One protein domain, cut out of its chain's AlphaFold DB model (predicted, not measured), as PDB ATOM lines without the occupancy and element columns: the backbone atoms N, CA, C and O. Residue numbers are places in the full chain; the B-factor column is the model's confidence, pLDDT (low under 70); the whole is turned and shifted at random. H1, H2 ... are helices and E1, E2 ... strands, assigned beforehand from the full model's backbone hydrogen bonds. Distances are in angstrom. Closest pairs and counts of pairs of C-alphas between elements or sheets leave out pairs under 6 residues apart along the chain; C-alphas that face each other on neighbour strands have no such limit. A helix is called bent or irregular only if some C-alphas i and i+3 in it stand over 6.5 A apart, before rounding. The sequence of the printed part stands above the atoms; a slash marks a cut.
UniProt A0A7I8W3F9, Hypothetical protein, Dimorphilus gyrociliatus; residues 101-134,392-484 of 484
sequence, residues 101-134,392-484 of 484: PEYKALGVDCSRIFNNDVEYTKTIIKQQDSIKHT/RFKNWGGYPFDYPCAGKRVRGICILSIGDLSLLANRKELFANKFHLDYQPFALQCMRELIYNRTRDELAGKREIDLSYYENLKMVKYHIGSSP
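What this domain is: This is residues 101 to 134 and 392 to 484 of the 484 residues of the protein "Hypothetical protein" of Dimorphilus gyrociliatus (UniProt A0A7I8W3F9). Short helices pack round a small helix, H3, in a body where loops take much of the room: H1, H2 and one end of the long helix H4 meet H3, while two very small strand pairs, E1 with E4 and E2 with E3, lie in the same body. From this body a tail, residues 471 to 484, sticks out and makes the length. The printed part has 127 residues, with six named helices and four named strands in the order H1, H2, E1, E2, E3, H3, E4, H4, H5, H6; E1 and E4 are a parallel pair, E2 and E3 an antiparallel one. The class is mostly helix, though under half of the residues are in named elements. The whole is only just loose, close to compact, with a radius of gyration of the C-alphas of 17.1 A, and spans 60 by 41 by 24 A.

Where its parts are: H1 is residues 110 to 114, with C-alpha 110 at (86.578, 20.414, 24.439), and H2 is residues 118 to 127, 14.3 A long. After the cut come the strands E1, residues 392 to 394, E2, residues 408 to 410, and E3, residues 413 to 415. H3, residues 418 to 424, is 9.9 A long and irregular: C-alphas 419 and 422 are 7.3 A apart. E4 is residues 431 to 433. H4, residues 441 to 459, is 27.5 A long and begins with C-alpha 441 at (79.606, 27.691, 17.328). H5 is residues 468 to 471, and H6, residues 474 to 477, ends with C-alpha 477 at (63.258, -8.700, 19.843).

How they stand to each other: H3 is the hub and touches three helices. H1 touches it, the closest C-alphas being those of Phe 114 and Ser 422, 4.3 A apart. H2 touches it at a steep tilt of 40 degrees, opposite ways, with Thr 121 and Gly 419 closest, their C-alphas 6.3 A apart. H4 touches it with residues 442 to 447 alone, the same way at 35.4 degrees, only just steep; the C-alphas of Ile 418 and Ala 443 are closest, 4.5 A apart. H1 and H2 touch only at the corner by their tight link, with the C-alphas of Ile 113 and Thr 121 closest, 5.9 A apart. E1 and E4 are parallel at 30 degrees, with N 393 and O 431 at 2.8 A. E2 and E3 form a hairpin at 133 degrees, with N 415 and O 408 at 2.8 A. H4 and H5 are apart. In H1, H2 and H4 every O i to N i+4 pair is within hydrogen-bond range; H3 has 1 of 3, beside 3 of 4 O i to N i+3 pairs, and H5 and H6 are too short for an O i to N i+4 pair.

The domain as a whole: The C-alphas of Ser 130 and Pro 484 are the two farthest apart, at 60.2 A. Without the residues that stand free, the body spans 39 by 37 by 24 A. Residues 135 to 391 are not printed, and C-alphas 134 and 392 are 27.9 A apart across the cut. The link from E1 to E2, 13 residues, is long. Residues 132, 399 to 401 and 482 to 484 have pLDDT under 70.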
ATOM      1  N   PRO A 101      95.846  12.213  12.955       81.81
ATOM      2  CA  PRO A 101      96.358  13.102  13.995       81.81
ATOM      3  C   PRO A 101      95.242  13.460  14.974       81.81
ATOM      4  O   PRO A 101      94.074  13.309  14.659       81.81
ATOM      5  N   GLU A 102      95.559  13.962  16.163       85.31
ATOM      6  CA  GLU A 102      94.512  14.555  16.996       85.31
ATOM      7  C   GLU A 102      93.923  15.802  16.332       85.31
ATOM      8  O   GLU A 102      94.658  16.670  15.857       85.31
ATOM      9  N   TYR A 103      92.595  15.905  16.319       87.75
ATOM     10  CA  TYR A 103      91.916  17.145  15.971       87.75
ATOM     11  C   TYR A 103      91.573  17.903  17.250       87.75
ATOM     12  O   TYR A 103      91.025  17.316  18.181       87.75
ATOM     13  N   LYS A 104      91.862  19.207  17.267       91.81
ATOM     14  CA  LYS A 104      91.484  20.133  18.339       91.81
ATOM     15  C   LYS A 104      90.665  21.291  17.786       91.81
ATOM     16  O   LYS A 104      91.040  21.898  16.780       91.81
ATOM     17  N   ALA A 105      89.555  21.607  18.443       90.31
ATOM     18  CA  ALA A 105      88.810  22.828  18.198       90.31
ATOM     19  C   ALA A 105      89.654  24.054  18.587       90.31
ATOM     20  O   ALA A 105      90.412  24.041  19.555       90.31
ATOM     21  N   LEU A 106      89.538  25.132  17.810       86.62
ATOM     22  CA  LEU A 106      90.301  26.353  18.057       86.62
ATOM     23  C   LEU A 106      89.581  27.222  19.091       86.62
ATOM     24  O   LEU A 106      88.391  27.492  18.958       86.62
ATOM     25  N   GLY A 107      90.320  27.706  20.089       87.12
ATOM     26  CA  GLY A 107      89.801  28.641  21.094       87.12
ATOM     27  C   GLY A 107      88.956  28.004  22.202       87.12
ATOM     28  O   GLY A 107      88.424  28.732  23.034       87.12
ATOM     29  N   VAL A 108      88.846  26.671  22.242       91.69
ATOM     30  CA  VAL A 108      88.110  25.939  23.277       91.69
ATOM     31  C   VAL A 108      88.768  24.585  23.561       91.69
ATOM     32  O   VAL A 108      89.151  23.868  22.645       91.69
ATOM     33  N   ASP A 109      88.888  24.230  24.838       95.25
ATOM     34  CA  ASP A 109      89.315  22.910  25.297       95.25
ATOM     35  C   ASP A 109      88.082  22.024  25.489       95.25
ATOM     36  O   ASP A 109      87.425  22.015  26.536       95.25
ATOM     37  N   CYS A 110      87.746  21.282  24.439       96.62
ATOM     38  CA  CYS A 110      86.578  20.414  24.439       96.62
ATOM     39  C   CYS A 110      86.695  19.262  25.444       96.62
ATOM     40  O   CYS A 110      85.670  18.798  25.940       96.62
ATOM     41  N   SER A 111      87.912  18.826  25.793       96.25
ATOM     42  CA  SER A 111      88.115  17.755  26.776       96.25
ATOM     43  C   SER A 111      87.594  18.172  28.150       96.25
ATOM     44  O   SER A 111      86.861  17.418  28.789       96.25
ATOM     45  N   ARG A 112      87.885  19.406  28.582       97.31
ATOM     46  CA  ARG A 112      87.355  19.952  29.845       97.31
ATOM     47  C   ARG A 112      85.828  20.009  29.843       97.31
ATOM     48  O   ARG A 112      85.202  19.622  30.826       97.31
ATOM     49  N   ILE A 113      85.223  20.422  28.727       96.38
ATOM     50  CA  ILE A 113      83.761  20.503  28.592       96.38
ATOM     51  C   ILE A 113      83.121  19.109  28.674       96.38
ATOM     52  O   ILE A 113      82.184  18.905  29.445       96.38
ATOM     53  N   PHE A 114      83.633  18.127  27.925       96.31
ATOM     54  CA  PHE A 114      83.097  16.762  27.957       96.31
ATOM     55  C   PHE A 114      83.300  16.072  29.313       96.31
ATOM     56  O   PHE A 114      82.443  15.291  29.720       96.31
ATOM     57  N   ASN A 115      84.366  16.417  30.044       95.50
ATOM     58  CA  ASN A 115      84.613  15.969  31.419       95.50
ATOM     59  C   ASN A 115      83.861  16.792  32.485       95.50
ATOM     60  O   ASN A 115      84.154  16.682  33.673       95.50
ATOM     61  N   ASN A 116      82.868  17.587  32.073       94.38
ATOM     62  CA  ASN A 116      81.976  18.342  32.952       94.38
ATOM     63  C   ASN A 116      82.688  19.378  33.846       94.38
ATOM     64  O   ASN A 116      82.278  19.617  34.983       94.38
ATOM     65  N   ASP A 117      83.735  20.032  33.335       97.06
ATOM     66  CA  ASP A 117      84.343  21.195  33.984       97.06
ATOM     67  C   ASP A 117      83.389  22.400  33.911       97.06
ATOM     68  O   ASP A 117      83.335  23.151  32.928       97.06
ATOM     69  N   VAL A 118      82.582  22.555  34.960       94.38
ATOM     70  CA  VAL A 118      81.513  23.558  35.038       94.38
ATOM     71  C   VAL A 118      82.067  24.984  35.015       94.38
ATOM     72  O   VAL A 118      81.460  25.868  34.408       94.38
ATOM     73  N   GLU A 119      83.200  25.235  35.672       96.12
ATOM     74  CA  GLU A 119      83.786  26.575  35.767       96.12
ATOM     75  C   GLU A 119      84.366  27.014  34.421       96.12
ATOM     76  O   GLU A 119      84.073  28.116  33.938       96.12
ATOM     77  N   TYR A 120      85.105  26.122  33.760       96.25
ATOM     78  CA  TYR A 120      85.601  26.360  32.412       96.25
ATOM     79  C   TYR A 120      84.455  26.576  31.424       96.25
ATOM     80  O   TYR A 120      84.449  27.554  30.677       96.25
ATOM     81  N   THR A 121      83.430  25.724  31.474       94.75
ATOM     82  CA  THR A 121      82.267  25.826  30.586       94.75
ATOM     83  C   THR A 121      81.546  27.164  30.763       94.75
ATOM     84  O   THR A 121      81.281  27.853  29.778       94.75
ATOM     85  N   LYS A 122      81.304  27.607  32.006       93.06
ATOM     86  CA  LYS A 122      80.735  28.939  32.292       93.06
ATOM     87  C   LYS A 122      81.606  30.073  31.751       93.06
ATOM     88  O   LYS A 122      81.071  31.085  31.298       93.06
ATOM     89  N   THR A 123      82.925  29.915  31.807       93.50
ATOM     90  CA  THR A 123      83.882  30.904  31.298       93.50
ATOM     91  C   THR A 123      83.781  31.023  29.780       93.50
ATOM     92  O   THR A 123      83.602  32.129  29.272       93.50
ATOM     93  N   ILE A 124      83.781  29.898  29.058       92.69
ATOM     94  CA  ILE A 124      83.632  29.892  27.597       92.69
ATOM     95  C   ILE A 124      82.259  30.420  27.173       92.69
ATOM     96  O   ILE A 124      82.198  31.224  26.249       92.69
ATOM     97  N   ILE A 125      81.168  30.080  27.874       90.06
ATOM     98  CA  ILE A 125      79.830  30.628  27.573       90.06
ATOM     99  C   ILE A 125      79.835  32.163  27.617       90.06
ATOM    100  O   ILE A 125      79.231  32.801  26.757       90.06
ATOM    101  N   LYS A 126      80.522  32.765  28.595       88.56
ATOM    102  CA  LYS A 126      80.613  34.228  28.733       88.56
ATOM    103  C   LYS A 126      81.545  34.873  27.707       88.56
ATOM    104  O   LYS A 126      81.352  36.034  27.366       88.56
ATOM    105  N   GLN A 127      82.571  34.153  27.259       88.19
ATOM    106  CA  GLN A 127      83.610  34.674  26.367       88.19
ATOM    107  C   GLN A 127      83.368  34.340  24.892       88.19
ATOM    108  O   GLN A 127      84.069  34.857  24.032       88.19
ATOM    109  N   GLN A 128      82.394  33.494  24.558       81.50
ATOM    110  CA  GLN A 128      82.242  32.993  23.190       81.50
ATOM    111  C   GLN A 128      82.067  34.087  22.127       81.50
ATOM    112  O   GLN A 128      82.557  33.926  21.012       81.50
ATOM    113  N   ASP A 129      81.438  35.207  22.491       79.25
ATOM    114  CA  ASP A 129      81.228  36.348  21.596       79.25
ATOM    115  C   ASP A 129      82.516  37.160  21.372       79.25
ATOM    116  O   ASP A 129      82.668  37.815  20.343       79.25
ATOM    117  N   SER A 130      83.463  37.112  22.317       77.62
ATOM    118  CA  SER A 130      84.770  37.773  22.202       77.62
ATOM    119  C   SER A 130      85.847  36.869  21.601       77.62
ATOM    120  O   SER A 130      86.829  37.365  21.043       77.62
ATOM    121  N   ILE A 131      85.671  35.546  21.660       76.06
ATOM    122  CA  ILE A 131      86.565  34.594  21.003       76.06
ATOM    123  C   ILE A 131      86.255  34.592  19.505       76.06
ATOM    124  O   ILE A 131      85.172  34.204  19.064       76.06
ATOM    125  N   LYS A 132      87.246  34.995  18.704       66.69
ATOM    126  CA  LYS A 132      87.140  35.033  17.243       66.69
ATOM    127  C   LYS A 132      86.823  33.639  16.694       66.69
ATOM    128  O   LYS A 132      87.702  32.789  16.583       66.69
ATOM    129  N   HIS A 133      85.582  33.443  16.272       71.38
ATOM    130  CA  HIS A 133      85.138  32.281  15.516       71.38
ATOM    131  C   HIS A 133      84.727  32.735  14.111       71.38
ATOM    132  O   HIS A 133      84.137  33.796  13.929       71.38
ATOM    133  N   THR A 134      85.089  31.958  13.090       77.75
ATOM    134  CA  THR A 134      84.743  32.283  11.698       77.75
ATOM    135  C   THR A 134      83.607  31.379  11.251       77.75
ATOM    136  O   THR A 134      83.807  30.180  11.077       77.75
ATOM    137  N   ARG A 392      66.985   9.934  17.392       95.06
ATOM    138  CA  ARG A 392      67.382  11.327  17.677       95.06
ATOM    139  C   ARG A 392      67.189  11.625  19.160       95.06
ATOM    140  O   ARG A 392      66.080  11.488  19.674       95.06
ATOM    141  N   PHE A 393      68.230  12.140  19.801       95.00
ATOM    142  CA  PHE A 393      68.116  12.821  21.080       95.00
ATOM    143  C   PHE A 393      67.499  14.208  20.870       95.00
ATOM    144  O   PHE A 393      68.010  15.009  20.085       95.00
ATOM    145  N   LYS A 394      66.412  14.500  21.592       93.00
ATOM    146  CA  LYS A 394      65.741  15.807  21.629       93.00
ATOM    147  C   LYS A 394      65.463  16.190  23.073       93.00
ATOM    148  O   LYS A 394      64.769  15.460  23.776       93.00
ATOM    149  N   ASN A 395      65.932  17.360  23.499       93.44
ATOM    150  CA  ASN A 395      65.625  17.869  24.834       93.44
ATOM    151  C   ASN A 395      64.390  18.790  24.805       93.44
ATOM    152  O   ASN A 395      64.491  19.984  24.509       93.44
ATOM    153  N   TRP A 396      63.236  18.238  25.181       89.69
ATOM    154  CA  TRP A 396      61.971  18.968  25.338       89.69
ATOM    155  C   TRP A 396      61.783  19.630  26.715       89.69
ATOM    156  O   TRP A 396      60.876  20.441  26.858       89.69
ATOM    157  N   GLY A 397      62.647  19.351  27.701       83.06
ATOM    158  CA  GLY A 397      62.538  19.926  29.054       83.06
ATOM    159  C   GLY A 397      61.325  19.444  29.832       83.06
ATOM    160  O   GLY A 397      60.679  20.235  30.505       83.06
ATOM    161  N   GLY A 398      60.964  18.177  29.646       74.62
ATOM    162  CA  GLY A 398      59.841  17.558  30.327       74.62
ATOM    163  C   GLY A 398      60.062  16.063  30.505       74.62
ATOM    164  O   GLY A 398      61.065  15.500  30.049       74.62
ATOM    165  N   TYR A 399      59.108  15.425  31.178       68.38
ATOM    166  CA  TYR A 399      59.080  13.978  31.360       68.38
ATOM    167  C   TYR A 399      59.274  13.249  30.010       68.38
ATOM    168  O   TYR A 399      58.686  13.665  29.008       68.38
ATOM    169  N   PRO A 400      60.078  12.172  29.951       62.06
ATOM    170  CA  PRO A 400      60.635  11.449  31.096       62.06
ATOM    171  C   PRO A 400      62.005  11.898  31.601       62.06
ATOM    172  O   PRO A 400      62.486  11.330  32.577       62.06
ATOM    173  N   PHE A 401      62.643  12.887  30.978       67.44
ATOM    174  CA  PHE A 401      64.059  13.125  31.250       67.44
ATOM    175  C   PHE A 401      64.448  14.500  31.773       67.44
ATOM    176  O   PHE A 401      65.609  14.656  32.129       67.44
ATOM    177  N   ASP A 402      63.518  15.458  31.808       77.31
ATOM    178  CA  ASP A 402      63.669  16.812  32.370       77.31
ATOM    179  C   ASP A 402      65.108  17.369  32.361       77.31
ATOM    180  O   ASP A 402      65.660  17.821  33.364       77.31
ATOM    181  N   TYR A 403      65.771  17.250  31.204       86.50
ATOM    182  CA  TYR A 403      67.173  17.612  31.097       86.50
ATOM    183  C   TYR A 403      67.283  19.136  31.112       86.50
ATOM    184  O   TYR A 403      66.577  19.801  30.331       86.50
ATOM    185  N   PRO A 404      68.209  19.713  31.903       88.69
ATOM    186  CA  PRO A 404      68.489  21.134  31.805       88.69
ATOM    187  C   PRO A 404      68.900  21.467  30.366       88.69
ATOM    188  O   PRO A 404      69.511  20.658  29.672       88.69
ATOM    189  N   CYS A 405      68.498  22.645  29.901       93.62
ATOM    190  CA  CYS A 405      68.924  23.183  28.615       93.62
ATOM    191  C   CYS A 405      69.865  24.343  28.906       93.62
ATOM    192  O   CYS A 405      69.409  25.396  29.352       93.62
ATOM    193  N   ALA A 406      71.161  24.144  28.685       94.31
ATOM    194  CA  ALA A 406      72.154  25.191  28.885       94.31
ATOM    195  C   ALA A 406      72.129  26.241  27.762       94.31
ATOM    196  O   ALA A 406      72.666  27.335  27.927       94.31
ATOM    197  N   GLY A 407      71.567  25.905  26.598       94.19
ATOM    198  CA  GLY A 407      71.313  26.853  25.517       94.19
ATOM    199  C   GLY A 407      70.003  27.626  25.685       94.19
ATOM    200  O   GLY A 407      69.706  28.180  26.740       94.19
ATOM    201  N   LYS A 408      69.198  27.676  24.617       94.44
ATOM    202  CA  LYS A 408      67.892  28.361  24.613       94.44
ATOM    203  C   LYS A 408      66.788  27.450  24.106       94.44
ATOM    204  O   LYS A 408      67.034  26.605  23.250       94.44
ATOM    205  N   ARG A 409      65.550  27.653  24.560       94.75
ATOM    206  CA  ARG A 409      64.387  26.926  24.029       94.75
ATOM    207  C   ARG A 409      63.735  27.692  22.886       94.75
ATOM    208  O   ARG A 409      63.457  28.880  23.001       94.75
ATOM    209  N   VAL A 410      63.455  26.997  21.786       94.12
ATOM    210  CA  VAL A 410      62.715  27.535  20.636       94.12
ATOM    211  C   VAL A 410      61.600  26.560  20.288       94.12
ATOM    212  O   VAL A 410      61.874  25.463  19.797       94.12
ATOM    213  N   ARG A 411      60.347  26.978  20.516       91.25
ATOM    214  CA  ARG A 411      59.146  26.129  20.382       91.25
ATOM    215  C   ARG A 411      59.241  24.852  21.237       91.25
ATOM    216  O   ARG A 411      59.023  23.752  20.747       91.25
ATOM    217  N   GLY A 412      59.662  25.000  22.495       90.69
ATOM    218  CA  GLY A 412      59.805  23.900  23.464       90.69
ATOM    219  C   GLY A 412      61.097  23.078  23.351       90.69
ATOM    220  O   GLY A 412      61.565  22.548  24.354       90.69
ATOM    221  N   ILE A 413      61.745  23.032  22.184       93.25
ATOM    222  CA  ILE A 413      62.975  22.248  21.969       93.25
ATOM    223  C   ILE A 413      64.217  23.057  22.362       93.25
ATOM    224  O   ILE A 413      64.339  24.227  21.987       93.25
ATOM    225  N   CYS A 414      65.155  22.428  23.070       96.50
ATOM    226  CA  CYS A 414      66.462  23.004  23.377       96.50
ATOM    227  C   CYS A 414      67.326  23.149  22.114       96.50
ATOM    228  O   CYS A 414      67.515  22.194  21.358       96.50
ATOM    229  N   ILE A 415      67.875  24.343  21.907       97.25
ATOM    230  CA  ILE A 415      69.015  24.564  21.023       97.25
ATOM    231  C   ILE A 415      70.267  24.254  21.836       97.25
ATOM    232  O   ILE A 415      70.612  25.030  22.726       97.25
ATOM    233  N   LEU A 416      70.902  23.125  21.537       97.25
ATOM    234  CA  LEU A 416      72.008  22.567  22.309       97.25
ATOM    235  C   LEU A 416      73.228  23.499  22.264       97.25
ATOM    236  O   LEU A 416      73.605  23.997  21.199       97.25
ATOM    237  N   SER A 417      73.832  23.728  23.428       95.38
ATOM    238  CA  SER A 417      74.995  24.594  23.628       95.38
ATOM    239  C   SER A 417      76.207  23.815  24.133       95.38
ATOM    240  O   SER A 417      76.149  22.603  24.353       95.38
ATOM    241  N   ILE A 418      77.323  24.516  24.352       94.44
ATOM    242  CA  ILE A 418      78.503  23.912  24.984       94.44
ATOM    243  C   ILE A 418      78.219  23.348  26.383       94.44
ATOM    244  O   ILE A 418      78.852  22.378  26.782       94.44
ATOM    245  N   GLY A 419      77.244  23.908  27.108       95.12
ATOM    246  CA  GLY A 419      76.867  23.422  28.436       95.12
ATOM    247  C   GLY A 419      76.101  22.100  28.428       95.12
ATOM    248  O   GLY A 419      75.988  21.469  29.472       95.12
ATOM    249  N   ASP A 420      75.609  21.662  27.268       95.62
ATOM    250  CA  ASP A 420      74.874  20.404  27.126       95.62
ATOM    251  C   ASP A 420      75.794  19.235  26.709       95.62
ATOM    252  O   ASP A 420      75.376  18.079  26.696       95.62
ATOM    253  N   LEU A 421      77.056  19.500  26.348       96.12
ATOM    254  CA  LEU A 421      77.913  18.519  25.672       96.12
ATOM    255  C   LEU A 421      78.334  17.326  26.539       96.12
ATOM    256  O   LEU A 421      78.471  16.221  26.008       96.12
ATOM    257  N   SER A 422      78.514  17.512  27.851       94.75
ATOM    258  CA  SER A 422      78.839  16.411  28.773       94.75
ATOM    259  C   SER A 422      77.722  15.359  28.813       94.75
ATOM    260  O   SER A 422      77.996  14.158  28.834       94.75
ATOM    261  N   LEU A 423      76.460  15.796  28.711       93.50
ATOM    262  CA  LEU A 423      75.308  14.914  28.532       93.50
ATOM    263  C   LEU A 423      75.366  14.203  27.174       93.50
ATOM    264  O   LEU A 423      75.183  12.986  27.114       93.50
ATOM    265  N   LEU A 424      75.633  14.941  26.088       95.50
ATOM    266  CA  LEU A 424      75.620  14.405  24.722       95.50
ATOM    267  C   LEU A 424      76.667  13.315  24.477       95.50
ATOM    268  O   LEU A 424      76.380  12.361  23.756       95.50
ATOM    269  N   ALA A 425      77.848  13.417  25.091       93.06
ATOM    270  CA  ALA A 425      78.945  12.476  24.866       93.06
ATOM    271  C   ALA A 425      78.581  11.013  25.176       93.06
ATOM    272  O   ALA A 425      79.157  10.104  24.573       93.06
ATOM    273  N   ASN A 426      77.628  10.784  26.083       91.19
ATOM    274  CA  ASN A 426      77.264   9.455  26.581       91.19
ATOM    275  C   ASN A 426      75.849   9.010  26.178       91.19
ATOM    276  O   ASN A 426      75.392   7.938  26.586       91.19
ATOM    277  N   ARG A 427      75.143   9.822  25.385       93.50
ATOM    278  CA  ARG A 427      73.828   9.472  24.840       93.50
ATOM    279  C   ARG A 427      73.915   8.242  23.939       93.50
ATOM    280  O   ARG A 427      74.906   8.029  23.240       93.50
ATOM    281  N   LYS A 428      72.856   7.431  23.963       94.81
ATOM    282  CA  LYS A 428      72.757   6.186  23.183       94.81
ATOM    283  C   LYS A 428      72.092   6.396  21.827       94.81
ATOM    284  O   LYS A 428      72.157   5.514  20.974       94.81
ATOM    285  N   GLU A 429      71.474   7.547  21.606       96.25
ATOM    286  CA  GLU A 429      70.916   7.905  20.312       96.25
ATOM    287  C   GLU A 429      72.005   8.084  19.245       96.25
ATOM    288  O   GLU A 429      73.187   8.269  19.542       96.25
ATOM    289  N   LEU A 430      71.595   8.019  17.980       98.00
ATOM    290  CA  LEU A 430      72.499   8.112  16.834       98.00
ATOM    291  C   LEU A 430      72.863   9.570  16.511       98.00
ATOM    292  O   LEU A 430      74.004   9.867  16.154       98.00
ATOM    293  N   PHE A 431      71.900  10.482  16.661       98.56
ATOM    294  CA  PHE A 431      72.037  11.913  16.375       98.56
ATOM    295  C   PHE A 431      71.383  12.753  17.473       98.56
ATOM    296  O   PHE A 431      70.515  12.268  18.195       98.56
ATOM    297  N   ALA A 432      71.753  14.027  17.568       97.88
ATOM    298  CA  ALA A 432      71.105  15.001  18.441       97.88
ATOM    299  C   ALA A 432      70.481  16.156  17.650       97.88
ATOM    300  O   ALA A 432      71.042  16.635  16.661       97.88
ATOM    301  N   ASN A 433      69.329  16.613  18.140       96.50
ATOM    302  CA  ASN A 433      68.566  17.744  17.634       96.50
ATOM    303  C   ASN A 433      68.330  18.761  18.778       96.50
ATOM    304  O   ASN A 433      67.886  18.382  19.862       96.50
ATOM    305  N   LYS A 434      68.604  20.056  18.603       95.44
ATOM    306  CA  LYS A 434      69.166  20.729  17.413       95.44
ATOM    307  C   LYS A 434      70.283  21.692  17.777       95.44
ATOM    308  O   LYS A 434      70.318  22.230  18.879       95.44
ATOM    309  N   PHE A 435      71.148  21.943  16.802       97.88
ATOM    310  CA  PHE A 435      72.279  22.855  16.884       97.88
ATOM    311  C   PHE A 435      72.088  24.045  15.953       97.88
ATOM    312  O   PHE A 435      71.485  23.938  14.883       97.88
ATOM    313  N   HIS A 436      72.630  25.180  16.372       96.19
ATOM    314  CA  HIS A 436      72.616  26.435  15.637       96.19
ATOM    315  C   HIS A 436      74.033  27.013  15.674       96.19
ATOM    316  O   HIS A 436      74.485  27.492  16.716       96.19
ATOM    317  N   LEU A 437      74.749  26.920  14.554       94.12
ATOM    318  CA  LEU A 437      76.133  27.370  14.422       94.12
ATOM    319  C   LEU A 437      76.257  28.879  14.660       94.12
ATOM    320  O   LEU A 437      77.228  29.313  15.266       94.12
ATOM    321  N   ASP A 438      75.246  29.646  14.248       91.44
ATOM    322  CA  ASP A 438      75.109  31.098  14.438       91.44
ATOM    323  C   ASP A 438      74.842  31.524  15.893       91.44
ATOM    324  O   ASP A 438      74.850  32.712  16.197       91.44
ATOM    325  N   TYR A 439      74.596  30.569  16.794       92.31
ATOM    326  CA  TYR A 439      74.307  30.826  18.203       92.31
ATOM    327  C   TYR A 439      75.332  30.192  19.148       92.31
ATOM    328  O   TYR A 439      75.727  30.822  20.122       92.31
ATOM    329  N   GLN A 440      75.729  28.939  18.905       91.88
ATOM    330  CA  GLN A 440      76.659  28.183  19.755       91.88
ATOM    331  C   GLN A 440      77.719  27.486  18.891       91.88
ATOM    332  O   GLN A 440      77.717  26.257  18.762       91.88
ATOM    333  N   PRO A 441      78.647  28.244  18.278       92.06
ATOM    334  CA  PRO A 441      79.606  27.691  17.328       92.06
ATOM    335  C   PRO A 441      80.532  26.649  17.960       92.06
ATOM    336  O   PRO A 441      80.847  25.636  17.329       92.06
ATOM    337  N   PHE A 442      80.929  26.854  19.219       93.88
ATOM    338  CA  PHE A 442      81.785  25.910  19.935       93.88
ATOM    339  C   PHE A 442      81.098  24.581  20.239       93.88
ATOM    340  O   PHE A 442      81.789  23.567  20.310       93.88
ATOM    341  N   ALA A 443      79.762  24.538  20.319       95.50
ATOM    342  CA  ALA A 443      79.046  23.280  20.511       95.50
ATOM    343  C   ALA A 443      79.324  22.321  19.345       95.50
ATOM    344  O   ALA A 443      79.780  21.198  19.544       95.50
ATOM    345  N   LEU A 444      79.154  22.800  18.109       95.31
ATOM    346  CA  LEU A 444      79.431  22.006  16.912       95.31
ATOM    347  C   LEU A 444      80.929  21.764  16.686       95.31
ATOM    348  O   LEU A 444      81.299  20.696  16.204       95.31
ATOM    349  N   GLN A 445      81.807  22.710  17.037       94.44
ATOM    350  CA  GLN A 445      83.255  22.485  16.937       94.44
ATOM    351  C   GLN A 445      83.725  21.369  17.879       94.44
ATOM    352  O   GLN A 445      84.472  20.493  17.444       94.44
ATOM    353  N   CYS A 446      83.241  21.353  19.123       96.75
ATOM    354  CA  CYS A 446      83.566  20.294  20.073       96.75
ATOM    355  C   CYS A 446      82.926  18.956  19.713       96.75
ATOM    356  O   CYS A 446      83.580  17.924  19.833       96.75
ATOM    357  N   MET A 447      81.694  18.940  19.197       97.62
ATOM    358  CA  MET A 447      81.100  17.703  18.678       97.62
ATOM    359  C   MET A 447      81.896  17.137  17.494       97.62
ATOM    360  O   MET A 447      82.114  15.930  17.421       97.62
ATOM    361  N   ARG A 448      82.400  17.991  16.591       95.75
ATOM    362  CA  ARG A 448      83.312  17.568  15.514       95.75
ATOM    363  C   ARG A 448      84.608  16.974  16.059       95.75
ATOM    364  O   ARG A 448      85.037  15.939  15.556       95.75
ATOM    365  N   GLU A 449      85.205  17.602  17.072       96.44
ATOM    366  CA  GLU A 449      86.384  17.060  17.757       96.44
ATOM    367  C   GLU A 449      86.109  15.683  18.359       96.44
ATOM    368  O   GLU A 449      86.876  14.750  18.120       96.44
ATOM    369  N   LEU A 450      84.985  15.531  19.061       96.62
ATOM    370  CA  LEU A 450      84.589  14.268  19.673       96.62
ATOM    371  C   LEU A 450      84.478  13.143  18.638       96.62
ATOM    372  O   LEU A 450      85.097  12.095  18.804       96.62
ATOM    373  N   ILE A 451      83.705  13.355  17.568       96.44
ATOM    374  CA  ILE A 451      83.471  12.321  16.550       96.44
ATOM    375  C   ILE A 451      84.757  11.991  15.787       96.44
ATOM    376  O   ILE A 451      85.034  10.817  15.527       96.44
ATOM    377  N   TYR A 452      85.570  13.000  15.466       94.50
ATOM    378  CA  TYR A 452      86.847  12.791  14.793       94.50
ATOM    379  C   TYR A 452      87.803  11.953  15.654       94.50
ATOM    380  O   TYR A 452      88.328  10.942  15.187       94.50
ATOM    381  N   ASN A 453      88.003  12.335  16.920       95.00
ATOM    382  CA  ASN A 453      88.949  11.651  17.800       95.00
ATOM    383  C   ASN A 453      88.465  10.241  18.173       95.00
ATOM    384  O   ASN A 453      89.279   9.324  18.207       95.00
ATOM    385  N   ARG A 454      87.151  10.023  18.333       95.19
ATOM    386  CA  ARG A 454      86.589   8.666  18.471       95.19
ATOM    387  C   ARG A 454      86.868   7.803  17.242       95.19
ATOM    388  O   ARG A 454      87.315   6.675  17.402       95.19
ATOM    389  N   THR A 455      86.700   8.357  16.038       92.88
ATOM    390  CA  THR A 455      87.005   7.645  14.785       92.88
ATOM    391  C   THR A 455      88.491   7.276  14.717       92.88
ATOM    392  O   THR A 455      88.838   6.151  14.376       92.88
ATOM    393  N   ARG A 456      89.394   8.199  15.078       91.75
ATOM    394  CA  ARG A 456      90.833   7.906  15.191       91.75
ATOM    395  C   ARG A 456      91.096   6.759  16.168       91.75
ATOM    396  O   ARG A 456      91.856   5.851  15.841       91.75
ATOM    397  N   ASP A 457      90.509   6.819  17.359       92.81
ATOM    398  CA  ASP A 457      90.764   5.844  18.422       92.81
ATOM    399  C   ASP A 457      90.200   4.458  18.075       92.81
ATOM    400  O   ASP A 457      90.839   3.455  18.380       92.81
ATOM    401  N   GLU A 458      89.073   4.390  17.364       91.56
ATOM    402  CA  GLU A 458      88.532   3.157  16.770       91.56
ATOM    403  C   GLU A 458      89.484   2.548  15.739       91.56
ATOM    404  O   GLU A 458      89.818   1.367  15.828       91.56
ATOM    405  N   LEU A 459      89.985   3.355  14.797       88.31
ATOM    406  CA  LEU A 459      90.938   2.889  13.782       88.31
ATOM    407  C   LEU A 459      92.278   2.454  14.389       88.31
ATOM    408  O   LEU A 459      92.953   1.587  13.837       88.31
ATOM    409  N   ALA A 460      92.646   3.021  15.538       89.44
ATOM    410  CA  ALA A 460      93.810   2.615  16.316       89.44
ATOM    411  C   ALA A 460      93.547   1.410  17.244       89.44
ATOM    412  O   ALA A 460      94.456   1.010  17.971       89.44
ATOM    413  N   GLY A 461      92.326   0.857  17.271       89.62
ATOM    414  CA  GLY A 461      91.946  -0.255  18.150       89.62
ATOM    415  C   GLY A 461      91.899   0.099  19.642       89.62
ATOM    416  O   GLY A 461      91.939  -0.789  20.486       89.62
ATOM    417  N   LYS A 462      91.845   1.391  19.983       92.56
ATOM    418  CA  LYS A 462      91.819   1.905  21.366       92.56
ATOM    419  C   LYS A 462      90.406   2.095  21.910       92.56
ATOM    420  O   LYS A 462      90.241   2.302  23.110       92.56
ATOM    421  N   ARG A 463      89.402   2.083  21.035       93.31
ATOM    422  CA  ARG A 463      87.999   2.280  21.387       93.31
ATOM    423  C   ARG A 463      87.130   1.255  20.671       93.31
ATOM    424  O   ARG A 463      87.259   1.060  19.466       93.31
ATOM    425  N   GLU A 464      86.203   0.671  21.416       93.75
ATOM    426  CA  GLU A 464      85.140  -0.176  20.893       93.75
ATOM    427  C   GLU A 464      83.813   0.188  21.565       93.75
ATOM    428  O   GLU A 464      83.778   0.572  22.736       93.75
ATOM    429  N   ILE A 465      82.724   0.115  20.802       95.38
ATOM    430  CA  ILE A 465      81.379   0.361  21.305       95.38
ATOM    431  C   ILE A 465      80.801  -0.893  21.961       95.38
ATOM    432  O   ILE A 465      80.831  -1.980  21.391       95.38
ATOM    433  N   ASP A 466      80.205  -0.718  23.139       96.00
ATOM    434  CA  ASP A 466      79.359  -1.734  23.759       96.00
ATOM    435  C   ASP A 466      77.976  -1.761  23.085       96.00
ATOM    436  O   ASP A 466      77.213  -0.787  23.141       96.00
ATOM    437  N   LEU A 467      77.661  -2.893  22.451       97.69
ATOM    438  CA  LEU A 467      76.413  -3.112  21.722       97.69
ATOM    439  C   LEU A 467      75.275  -3.665  22.589       97.69
ATOM    440  O   LEU A 467      74.132  -3.682  22.126       97.69
ATOM    441  N   SER A 468      75.546  -4.050  23.842       97.12
ATOM    442  CA  SER A 468      74.596  -4.743  24.723       97.12
ATOM    443  C   SER A 468      73.268  -3.996  24.886       97.12
ATOM    444  O   SER A 468      72.198  -4.606  24.849       97.12
ATOM    445  N   TYR A 469      73.318  -2.666  25.002       95.69
ATOM    446  CA  TYR A 469      72.132  -1.813  25.063       95.69
ATOM    447  C   TYR A 469      71.252  -1.979  23.818       95.69
ATOM    448  O   TYR A 469      70.046  -2.177  23.943       95.69
ATOM    449  N   TYR A 470      71.854  -1.923  22.628       96.94
ATOM    450  CA  TYR A 470      71.144  -1.924  21.348       96.94
ATOM    451  C   TYR A 470      70.551  -3.295  21.018       96.94
ATOM    452  O   TYR A 470      69.400  -3.383  20.597       96.94
ATOM    453  N   GLU A 471      71.299  -4.365  21.284       96.00
ATOM    454  CA  GLU A 471      70.864  -5.750  21.055       96.00
ATOM    455  C   GLU A 471      69.655  -6.142  21.910       96.00
ATOM    456  O   GLU A 471      68.858  -7.002  21.531       96.00
ATOM    457  N   ASN A 472      69.504  -5.504  23.073       94.50
ATOM    458  CA  ASN A 472      68.442  -5.808  24.025       94.50
ATOM    459  C   ASN A 472      67.167  -4.981  23.847       94.50
ATOM    460  O   ASN A 472      66.190  -5.228  24.566       94.50
ATOM    461  N   LEU A 473      67.142  -4.043  22.897       94.62
ATOM    462  CA  LEU A 473      65.977  -3.208  22.624       94.62
ATOM    463  C   LEU A 473      64.778  -4.059  22.194       94.62
ATOM    464  O   LEU A 473      64.900  -4.993  21.402       94.62
ATOM    465  N   LYS A 474      63.581  -3.711  22.684       92.94
ATOM    466  CA  LYS A 474      62.350  -4.454  22.354       92.94
ATOM    467  C   LYS A 474      62.099  -4.504  20.846       92.94
ATOM    468  O   LYS A 474      61.674  -5.543  20.359       92.94
ATOM    469  N   MET A 475      62.425  -3.437  20.110       93.12
ATOM    470  CA  MET A 475      62.265  -3.395  18.651       93.12
ATOM    471  C   MET A 475      63.110  -4.458  17.945       93.12
ATOM    472  O   MET A 475      62.685  -5.007  16.940       93.12
ATOM    473  N   VAL A 476      64.265  -4.819  18.511       95.19
ATOM    474  CA  VAL A 476      65.125  -5.887  17.985       95.19
ATOM    475  C   VAL A 476      64.520  -7.259  18.268       95.19
ATOM    476  O   VAL A 476      64.580  -8.144  17.421       95.19
ATOM    477  N   LYS A 477      63.882  -7.432  19.430       93.69
ATOM    478  CA  LYS A 477      63.258  -8.700  19.843       93.69
ATOM    479  C   LYS A 477      61.923  -8.979  19.146       93.69
ATOM    480  O   LYS A 477      61.602 -10.138  18.926       93.69
ATOM    481  N   TYR A 478      61.158  -7.943  18.805       93.94
ATOM    482  CA  TYR A 478      59.791  -8.071  18.293       93.94
ATOM    483  C   TYR A 478      59.610  -7.291  16.989       93.94
ATOM    484  O   TYR A 478      59.045  -6.200  16.987       93.94
ATOM    485  N   HIS A 479      60.084  -7.828  15.864       95.81
ATOM    486  CA  HIS A 479      59.888  -7.185  14.565       95.81
ATOM    487  C   HIS A 479      59.591  -8.183  13.448       95.81
ATOM    488  O   HIS A 479      59.959  -9.352  13.503       95.81
ATOM    489  N   ILE A 480      58.952  -7.709  12.384       96.12
ATOM    490  CA  ILE A 480      58.759  -8.492  11.167       96.12
ATOM    491  C   ILE A 480      60.123  -8.765  10.526       96.12
ATOM    492  O   ILE A 480      60.803  -7.838  10.082       96.12
ATOM    493  N   GLY A 481      60.503 -10.040  10.452       87.56
ATOM    494  CA  GLY A 481      61.805 -10.484   9.951       87.56
ATOM    495  C   GLY A 481      62.691 -11.133  11.015       87.56
ATOM    496  O   GLY A 481      63.649 -11.810  10.646       87.56
ATOM    497  N   SER A 482      62.348 -11.031  12.307       69.00
ATOM    498  CA  SER A 482      62.930 -11.922  13.311       69.00
ATOM    499  C   SER A 482      62.429 -13.343  13.040       69.00
ATOM    500  O   SER A 482      61.225 -13.593  13.123       69.00
ATOM    501  N   SER A 483      63.324 -14.269  12.686       40.19
ATOM    502  CA  SER A 483      62.987 -15.698  12.772       40.19
ATOM    503  C   SER A 483      62.654 -16.011  14.239       40.19
ATOM    504  O   SER A 483      63.391 -15.518  15.098       40.19
ATOM    505  N   PRO A 484      61.561 -16.736  14.538       38.62
ATOM    506  CA  PRO A 484      61.319 -17.271  15.875       38.62
ATOM    507  C   PRO A 484      62.499 -18.088  16.402       38.62
ATOM    508  O   PRO A 484      63.139 -18.787  15.577       38.62
TER     509      PRO A 484